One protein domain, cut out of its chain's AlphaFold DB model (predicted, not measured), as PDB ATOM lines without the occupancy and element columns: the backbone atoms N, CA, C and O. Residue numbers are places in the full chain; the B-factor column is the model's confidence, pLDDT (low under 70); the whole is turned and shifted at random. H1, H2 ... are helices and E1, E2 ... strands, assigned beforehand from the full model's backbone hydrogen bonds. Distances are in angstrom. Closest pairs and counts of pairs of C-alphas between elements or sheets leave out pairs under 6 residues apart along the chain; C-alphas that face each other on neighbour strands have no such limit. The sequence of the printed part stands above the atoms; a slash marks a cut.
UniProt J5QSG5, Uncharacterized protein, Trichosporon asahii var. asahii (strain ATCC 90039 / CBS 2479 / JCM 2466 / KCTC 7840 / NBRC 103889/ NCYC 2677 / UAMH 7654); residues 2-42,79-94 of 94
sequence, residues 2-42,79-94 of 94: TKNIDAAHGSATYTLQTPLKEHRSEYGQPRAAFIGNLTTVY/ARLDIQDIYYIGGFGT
ATOM      1  N   THR A   2       2.283  -5.617  21.220       68.75
ATOM      2  CA  THR A   2       3.130  -6.813  21.431       68.75
ATOM      3  C   THR A   2       2.364  -8.100  21.751       68.75
ATOM      4  O   THR A   2       2.692  -9.133  21.192       68.75
ATOM      5  N   LYS A   3       1.278  -8.035  22.536       77.31
ATOM      6  CA  LYS A   3       0.476  -9.221  22.905       77.31
ATOM      7  C   LYS A   3      -0.009 -10.054  21.709       77.31
ATOM      8  O   LYS A   3      -0.026 -11.275  21.799       77.31
ATOM      9  N   ASN A   4      -0.392  -9.408  20.606       82.56
ATOM     10  CA  ASN A   4      -0.874 -10.118  19.417       82.56
ATOM     11  C   ASN A   4       0.279 -10.744  18.631       82.56
ATOM     12  O   ASN A   4       0.128 -11.840  18.115       82.56
ATOM     13  N   ILE A   5       1.426 -10.061  18.572       82.38
ATOM     14  CA  ILE A   5       2.638 -10.572  17.923       82.38
ATOM     15  C   ILE A   5       3.130 -11.813  18.672       82.38
ATOM     16  O   ILE A   5       3.388 -12.837  18.053       82.38
ATOM     17  N   ASP A   6       3.173 -11.748  20.004       82.75
ATOM     18  CA  ASP A   6       3.583 -12.874  20.844       82.75
ATOM     19  C   ASP A   6       2.617 -14.066  20.683       82.75
ATOM     20  O   ASP A   6       3.052 -15.201  20.503       82.75
ATOM     21  N   ALA A   7       1.301 -13.807  20.676       86.00
ATOM     22  CA  ALA A   7       0.277 -14.838  20.494       86.00
ATOM     23  C   ALA A   7       0.274 -15.461  19.085       86.00
ATOM     24  O   ALA A   7      -0.030 -16.640  18.940       86.00
ATOM     25  N   ALA A   8       0.623 -14.687  18.055       86.12
ATOM     26  CA  ALA A   8       0.727 -15.147  16.672       86.12
ATOM     27  C   ALA A   8       2.107 -15.742  16.337       86.12
ATOM     28  O   ALA A   8       2.424 -15.933  15.164       86.12
ATOM     29  N   HIS A   9       2.950 -16.001  17.346       87.81
ATOM     30  CA  HIS A   9       4.315 -16.505  17.170       87.81
ATOM     31  C   HIS A   9       5.165 -15.642  16.223       87.81
ATOM     32  O   HIS A   9       5.960 -16.145  15.433       87.81
ATOM     33  N   GLY A  10       4.979 -14.325  16.291       90.06
ATOM     34  CA  GLY A  10       5.661 -13.353  15.448       90.06
ATOM     35  C   GLY A  10       4.980 -13.096  14.108       90.06
ATOM     36  O   GLY A  10       5.319 -12.099  13.477       90.06
ATOM     37  N   SER A  11       4.018 -13.913  13.669       95.19
ATOM     38  CA  SER A  11       3.413 -13.758  12.343       95.19
ATOM     39  C   SER A  11       2.735 -12.395  12.190       95.19
ATOM     40  O   SER A  11       1.886 -11.999  12.995       95.19
ATOM     41  N   ALA A  12       3.140 -11.657  11.158       95.25
ATOM     42  CA  ALA A  12       2.649 -10.322  10.871       95.25
ATOM     43  C   ALA A  12       2.680 -10.025   9.367       95.25
ATOM     44  O   ALA A  12       3.474 -10.568   8.598       95.25
ATOM     45  N   THR A  13       1.819  -9.102   8.950       96.06
ATOM     46  CA  THR A  13       1.847  -8.520   7.608       96.06
ATOM     47  C   THR A  13       1.937  -7.009   7.727       96.06
ATOM     48  O   THR A  13       1.167  -6.394   8.468       96.06
ATOM     49  N   TYR A  14       2.880  -6.415   7.003       95.81
ATOM     50  CA  TYR A  14       3.037  -4.972   6.899       95.81
ATOM     51  C   TYR A  14       2.668  -4.525   5.489       95.81
ATOM     52  O   TYR A  14       3.309  -4.933   4.524       95.81
ATOM     53  N   THR A  15       1.631  -3.699   5.365       95.69
ATOM     54  CA  THR A  15       1.144  -3.232   4.064       95.69
ATOM     55  C   THR A  15       1.553  -1.787   3.833       95.69
ATOM     56  O   THR A  15       1.240  -0.910   4.637       95.69
ATOM     57  N   LEU A  16       2.211  -1.540   2.705       94.56
ATOM     58  CA  LEU A  16       2.538  -0.212   2.204       94.56
ATOM     59  C   LEU A  16       1.658   0.114   1.000       94.56
ATOM     60  O   LEU A  16       1.499  -0.706   0.100       94.56
ATOM     61  N   GLN A  17       1.130   1.333   0.961       92.62
ATOM     62  CA  GLN A  17       0.388   1.869  -0.176       92.62
ATOM     63  C   GLN A  17       0.866   3.290  -0.456       92.62
ATOM     64  O   GLN A  17       1.184   4.039   0.472       92.62
ATOM     65  N   THR A  18       0.887   3.687  -1.726       88.31
ATOM     66  CA  THR A  18       1.093   5.097  -2.061       88.31
ATOM     67  C   THR A  18      -0.034   5.965  -1.489       88.31
ATOM     68  O   THR A  18      -1.194   5.540  -1.492       88.31
ATOM     69  N   PRO A  19       0.266   7.195  -1.031       89.00
ATOM     70  CA  PRO A  19      -0.755   8.101  -0.526       89.00
ATOM     71  C   PRO A  19      -1.907   8.276  -1.518       89.00
ATOM     72  O   PRO A  19      -1.687   8.435  -2.724       89.00
ATOM     73  N   LEU A  20      -3.135   8.261  -1.001       87.62
ATOM     74  CA  LEU A  20      -4.318   8.536  -1.807       87.62
ATOM     75  C   LEU A  20      -4.244   9.973  -2.324       87.62
ATOM     76  O   LEU A  20      -4.088  10.919  -1.554       87.62
ATOM     77  N   LYS A  21      -4.345  10.125  -3.644       84.06
ATOM     78  CA  LYS A  21      -4.519  11.430  -4.284       84.06
ATOM     79  C   LYS A  21      -6.008  11.698  -4.441       84.06
ATOM     80  O   LYS A  21      -6.768  10.776  -4.735       84.06
ATOM     81  N   GLU A  22      -6.398  12.956  -4.284       87.00
ATOM     82  CA  GLU A  22      -7.777  13.391  -4.490       87.00
ATOM     83  C   GLU A  22      -8.284  12.950  -5.877       87.00
ATOM     84  O   GLU A  22      -7.535  12.951  -6.861       87.00
ATOM     85  N   HIS A  23      -9.542  12.506  -5.941       85.31
ATOM     86  CA  HIS A  23     -10.199  12.000  -7.157       85.31
ATOM     87  C   HIS A  23      -9.541  10.773  -7.830       85.31
ATOM     88  O   HIS A  23      -9.775  10.516  -9.013       85.31
ATOM     89  N   ARG A  24      -8.731   9.981  -7.114       83.31
ATOM     90  CA  ARG A  24      -8.232   8.677  -7.590       83.31
ATOM     91  C   ARG A  24      -8.919   7.531  -6.856       83.31
ATOM     92  O   ARG A  24      -9.121   7.604  -5.653       83.31
ATOM     93  N   SER A  25      -9.218   6.455  -7.583       87.62
ATOM     94  CA  SER A  25      -9.716   5.216  -6.981       87.62
ATOM     95  C   SER A  25      -8.627   4.538  -6.149       87.62
ATOM     96  O   SER A  25      -7.480   4.431  -6.584       87.62
ATOM     97  N   GLU A  26      -9.017   4.020  -4.989       87.00
ATOM     98  CA  GLU A  26      -8.205   3.213  -4.080       87.00
ATOM     99  C   GLU A  26      -7.662   1.963  -4.779       87.00
ATOM    100  O   GLU A  26      -6.503   1.595  -4.601       87.00
ATOM    101  N   TYR A  27      -8.471   1.345  -5.647       87.94
ATOM    102  CA  TYR A  27      -8.079   0.153  -6.396       87.94
ATOM    103  C   TYR A  27      -6.957   0.430  -7.390       87.94
ATOM    104  O   TYR A  27      -6.147  -0.455  -7.632       87.94
ATOM    105  N   GLY A  28      -6.877   1.651  -7.922       89.62
ATOM    106  CA  GLY A  28      -5.836   2.060  -8.861       89.62
ATOM    107  C   GLY A  28      -4.482   2.354  -8.213       89.62
ATOM    108  O   GLY A  28      -3.546   2.669  -8.942       89.62
ATOM    109  N   GLN A  29      -4.365   2.284  -6.881       90.12
ATOM    110  CA  GLN A  29      -3.115   2.584  -6.189       90.12
ATOM    111  C   GLN A  29      -2.219   1.350  -6.052       90.12
ATOM    112  O   GLN A  29      -2.705   0.291  -5.621       90.12
ATOM    113  N   PRO A  30      -0.909   1.490  -6.327       92.88
ATOM    114  CA  PRO A  30       0.052   0.444  -6.049       92.88
ATOM    115  C   PRO A  30       0.196   0.218  -4.540       92.88
ATOM    116  O   PRO A  30       0.264   1.157  -3.736       92.88
ATOM    117  N   ARG A  31       0.255  -1.056  -4.158       93.50
ATOM    118  CA  ARG A  31       0.360  -1.524  -2.777       93.50
ATOM    119  C   ARG A  31       1.163  -2.815  -2.696       93.50
ATOM    120  O   ARG A  31       1.072  -3.662  -3.580       93.50
ATOM    121  N   ALA A  32       1.927  -2.963  -1.624       95.69
ATOM    122  CA  ALA A  32       2.717  -4.153  -1.330       95.69
ATOM    123  C   ALA A  32       2.427  -4.627   0.096       95.69
ATOM    124  O   ALA A  32       2.444  -3.823   1.028       95.69
ATOM    125  N   ALA A  33       2.187  -5.922   0.266       96.94
ATOM    126  CA  ALA A  33       2.099  -6.587   1.554       96.94
ATOM    127  C   ALA A  33       3.378  -7.397   1.786       96.94
ATOM    128  O   ALA A  33       3.684  -8.316   1.030       96.94
ATOM    129  N   PHE A  34       4.114  -7.049   2.834       97.94
ATOM    130  CA  PHE A  34       5.284  -7.778   3.308       97.94
ATOM    131  C   PHE A  34       4.829  -8.758   4.382       97.94
ATOM    132  O   PHE A  34       4.349  -8.340   5.438       97.94
ATOM    133  N   ILE A  35       4.948 -10.051   4.101       97.75
ATOM    134  CA  ILE A  35       4.436 -11.131   4.943       97.75
ATOM    135  C   ILE A  35       5.628 -11.838   5.579       97.75
ATOM    136  O   ILE A  35       6.590 -12.196   4.897       97.75
ATOM    137  N   GLY A  36       5.589 -12.031   6.894       96.88
ATOM    138  CA  GLY A  36       6.667 -12.716   7.594       96.88
ATOM    139  C   GLY A  36       6.511 -12.675   9.103       96.88
ATOM    140  O   GLY A  36       5.397 -12.643   9.624       96.88
ATOM    141  N   ASN A  37       7.647 -12.668   9.798       96.25
ATOM    142  CA  ASN A  37       7.687 -12.694  11.255       96.25
ATOM    143  C   ASN A  37       8.305 -11.416  11.813       96.25
ATOM    144  O   ASN A  37       9.374 -10.987  11.390       96.25
ATOM    145  N   LEU A  38       7.646 -10.816  12.795       95.19
ATOM    146  CA  LEU A  38       8.168  -9.701  13.556       95.19
ATOM    147  C   LEU A  38       8.929 -10.223  14.779       95.19
ATOM    148  O   LEU A  38       8.337 -10.659  15.767       95.19
ATOM    149  N   THR A  39      10.251 -10.140  14.717       92.69
ATOM    150  CA  THR A  39      11.159 -10.617  15.759       92.69
ATOM    151  C   THR A  39      11.616  -9.442  16.618       92.69
ATOM    152  O   THR A  39      12.150  -8.457  16.106       92.69
ATOM    153  N   THR A  40      11.433  -9.531  17.939       91.50
ATOM    154  CA  THR A  40      12.003  -8.536  18.866       91.50
ATOM    155  C   THR A  40      13.524  -8.653  18.855       91.50
ATOM    156  O   THR A  40      14.059  -9.754  18.981       91.50
ATOM    157  N   VAL A  41      14.222  -7.525  18.730       92.56
ATOM    158  CA  VAL A  41      15.688  -7.486  18.726       92.56
ATOM    159  C   VAL A  41      16.218  -6.793  19.976       92.56
ATOM    160  O   VAL A  41      15.629  -5.837  20.482       92.56
ATOM    161  N   TYR A  42      17.356  -7.283  20.460       93.50
ATOM    162  CA  TYR A  42      18.044  -6.781  21.647       93.50
ATOM    163  C   TYR A  42      19.442  -6.305  21.233       93.50
ATOM    164  O   TYR A  42      20.401  -7.066  21.352       93.50
ATOM    165  N   ALA A  79      12.218  -4.012  16.953       93.56
ATOM    166  CA  ALA A  79      11.775  -5.214  16.268       93.56
ATOM    167  C   ALA A  79      12.208  -5.174  14.803       93.56
ATOM    168  O   ALA A  79      12.340  -4.101  14.214       93.56
ATOM    169  N   ARG A  80      12.416  -6.354  14.223       94.81
ATOM    170  CA  ARG A  80      12.743  -6.547  12.812       94.81
ATOM    171  C   ARG A  80      11.659  -7.392  12.165       94.81
ATOM    172  O   ARG A  80      11.254  -8.402  12.730       94.81
ATOM    173  N   LEU A  81      11.203  -6.980  10.987       95.69
ATOM    174  CA  LEU A  81      10.336  -7.802  10.154       95.69
ATOM    175  C   LEU A  81      11.211  -8.702   9.275       95.69
ATOM    176  O   LEU A  81      11.849  -8.228   8.337       95.69
ATOM    177  N   ASP A  82      11.253  -9.987   9.603       96.25
ATOM    178  CA  ASP A  82      11.895 -11.031   8.813       96.25
ATOM    179  C   ASP A  82      10.923 -11.455   7.697       96.25
ATOM    180  O   ASP A  82      10.006 -12.253   7.914       96.25
ATOM    181  N   ILE A  83      11.087 -10.847   6.517       97.19
ATOM    182  CA  ILE A  83      10.202 -11.026   5.356       97.19
ATOM    183  C   ILE A  83      10.383 -12.429   4.769       97.19
ATOM    184  O   ILE A  83      11.503 -12.858   4.501       97.19
ATOM    185  N   GLN A  84       9.265 -13.112   4.541       97.88
ATOM    186  CA  GLN A  84       9.204 -14.432   3.910       97.88
ATOM    187  C   GLN A  84       8.595 -14.356   2.514       97.88
ATOM    188  O   GLN A  84       9.043 -15.065   1.618       97.88
ATOM    189  N   ASP A  85       7.601 -13.487   2.333       97.88
ATOM    190  CA  ASP A  85       6.925 -13.298   1.056       97.88
ATOM    191  C   ASP A  85       6.517 -11.833   0.853       97.88
ATOM    192  O   ASP A  85       6.373 -11.060   1.810       97.88
ATOM    193  N   ILE A  86       6.344 -11.444  -0.408       97.12
ATOM    194  CA  ILE A  86       5.922 -10.108  -0.817       97.12
ATOM    195  C   ILE A  86       4.811 -10.249  -1.850       97.12
ATOM    196  O   ILE A  86       5.029 -10.733  -2.957       97.12
ATOM    197  N   TYR A  87       3.630  -9.732  -1.517       95.75
ATOM    198  CA  TYR A  87       2.507  -9.671  -2.442       95.75
ATOM    199  C   TYR A  87       2.285  -8.236  -2.921       95.75
ATOM    200  O   TYR A  87       1.988  -7.348  -2.124       95.75
ATOM    201  N   TYR A  88       2.436  -8.002  -4.223       94.75
ATOM    202  CA  TYR A  88       2.319  -6.681  -4.835       94.75
ATOM    203  C   TYR A  88       1.109  -6.604  -5.765       94.75
ATOM    204  O   TYR A  88       0.841  -7.530  -6.524       94.75
ATOM    205  N   ILE A  89       0.407  -5.474  -5.712       93.38
ATOM    206  CA  ILE A  89      -0.633  -5.089  -6.665       93.38
ATOM    207  C   ILE A  89      -0.297  -3.679  -7.146       93.38
ATOM    208  O   ILE A  89      -0.238  -2.758  -6.338       93.38
ATOM    209  N   GLY A  90      -0.110  -3.490  -8.448       91.56
ATOM    210  CA  GLY A  90       0.235  -2.212  -9.074       91.56
ATOM    211  C   GLY A  90      -0.942  -1.268  -9.328       91.56
ATOM    212  O   GLY A  90      -0.725  -0.108  -9.673       91.56
ATOM    213  N   GLY A  91      -2.178  -1.736  -9.153       88.38
ATOM    214  CA  GLY A  91      -3.391  -0.952  -9.367       88.38
ATOM    215  C   GLY A  91      -4.585  -1.858  -9.642       88.38
ATOM    216  O   GLY A  91      -4.884  -2.749  -8.846       88.38
ATOM    217  N   PHE A  92      -5.266  -1.654 -10.770       87.44
ATOM    218  CA  PHE A  92      -6.419  -2.456 -11.194       87.44
ATOM    219  C   PHE A  92      -6.037  -3.905 -11.574       87.44
ATOM    220  O   PHE A  92      -6.161  -4.305 -12.725       87.44
ATOM    221  N   GLY A  93      -5.580  -4.695 -10.603       68.56
ATOM    222  CA  GLY A  93      -5.352  -6.136 -10.740       68.56
ATOM    223  C   GLY A  93      -4.103  -6.550 -11.523       68.56
ATOM    224  O   GLY A  93      -3.999  -7.722 -11.868       68.56
ATOM    225  N   THR A  94      -3.186  -5.621 -11.803       59.00
ATOM    226  CA  THR A  94      -1.853  -5.895 -12.377       59.00
ATOM    227  C   THR A  94      -0.798  -6.050 -11.304       59.00
ATOM    228  O   THR A  94      -0.865  -5.236 -10.352       59.00
TER     229      THR A  94
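Overview. This is residues 2 to 42 and 79 to 94 of the 94 residues of an uncharacterized protein of Trichosporon asahii var. asahii (strain ATCC 90039 / CBS 2479 / JCM 2466 / KCTC 7840 / NBRC 103889/ NCYC 2677 / UAMH 7654) (UniProt J5QSG5). A narrow, strongly twisted ribbon of three antiparallel strands, E1, E2 and E3, makes the body, with the short helix H1 near one end of it and the long loop of residues 18 to 30 at the other end. E2 runs between E1 and E3, and both E2 and E3 bend along their way. The printed part has 57 residues, with one named helix and three named strands in the order H1, E1, E2, E3; the sheet's order is E1, E2, E3, and the class is mostly strand. The whole is loose, with a radius of gyration of the C-alphas of 14.3 A, and its outline is a rod spanning 43 by 21 by 19 A.

Arrangement. Begin with the inner strand E2, residues 31 to 40, which bends by 62 degrees at residue 36. On one side of it look for the edge strand E1, residues 11 to 17, antiparallel to E2 at 144 degrees and forming a hairpin with it; N 14 and O 34 are 2.9 A apart and N 34 and O 14 are 2.8 A apart, both within hydrogen-bond range. On the other side find the edge strand E3, residues 79 to 89, antiparallel to E2 at 161 degrees; it bends by 75 degrees at residue 84. Here N 33 and O 87, and N 82 and O 37, are each 2.8 A apart, within hydrogen-bond range. Now look to H1, residues 2 to 7, which is on the sheet but over none of its strands; its height is 7.1 A, from a local plane fitted to 6 C-alphas, only just enough. The closest C-alphas of H1 and E1 are those of Ile 5 and Ser 11, 6.5 A apart. Those of H1 and E2 are Ile 5 and Leu 38, 7.1 A apart. In H1 every O i to N i+4 pair is within hydrogen-bond range.

Along the chain. Find C-alpha 31 at (0.360, -1.524, -2.777); from there E2 runs 25.6 A to C-alpha 40. E3 starts at C-alpha 79, at (11.775, -5.214, 16.268), and covers 26.1 A to C-alpha 89, at (-0.633, -5.089, -6.665). E1 covers 20.3 A from C-alpha 11 to C-alpha 17. H1 begins at C-alpha 2, at (3.130, -6.813, 21.431).

Size, cuts and confidence. The two C-alphas farthest apart are those of His 23 and Tyr 42, at 44.5 A. H1 to E1 is a tight link; E1 to E2 is a long link of 13 residues. The link from E2 to E3 runs across the cut, where residues 43 to 78 are not printed and C-alphas 42 and 79 are 8.4 A apart. The mean pLDDT of the printed part is 90.1, and this predicted model is under 70 at residue 2 and residues 93 to 94.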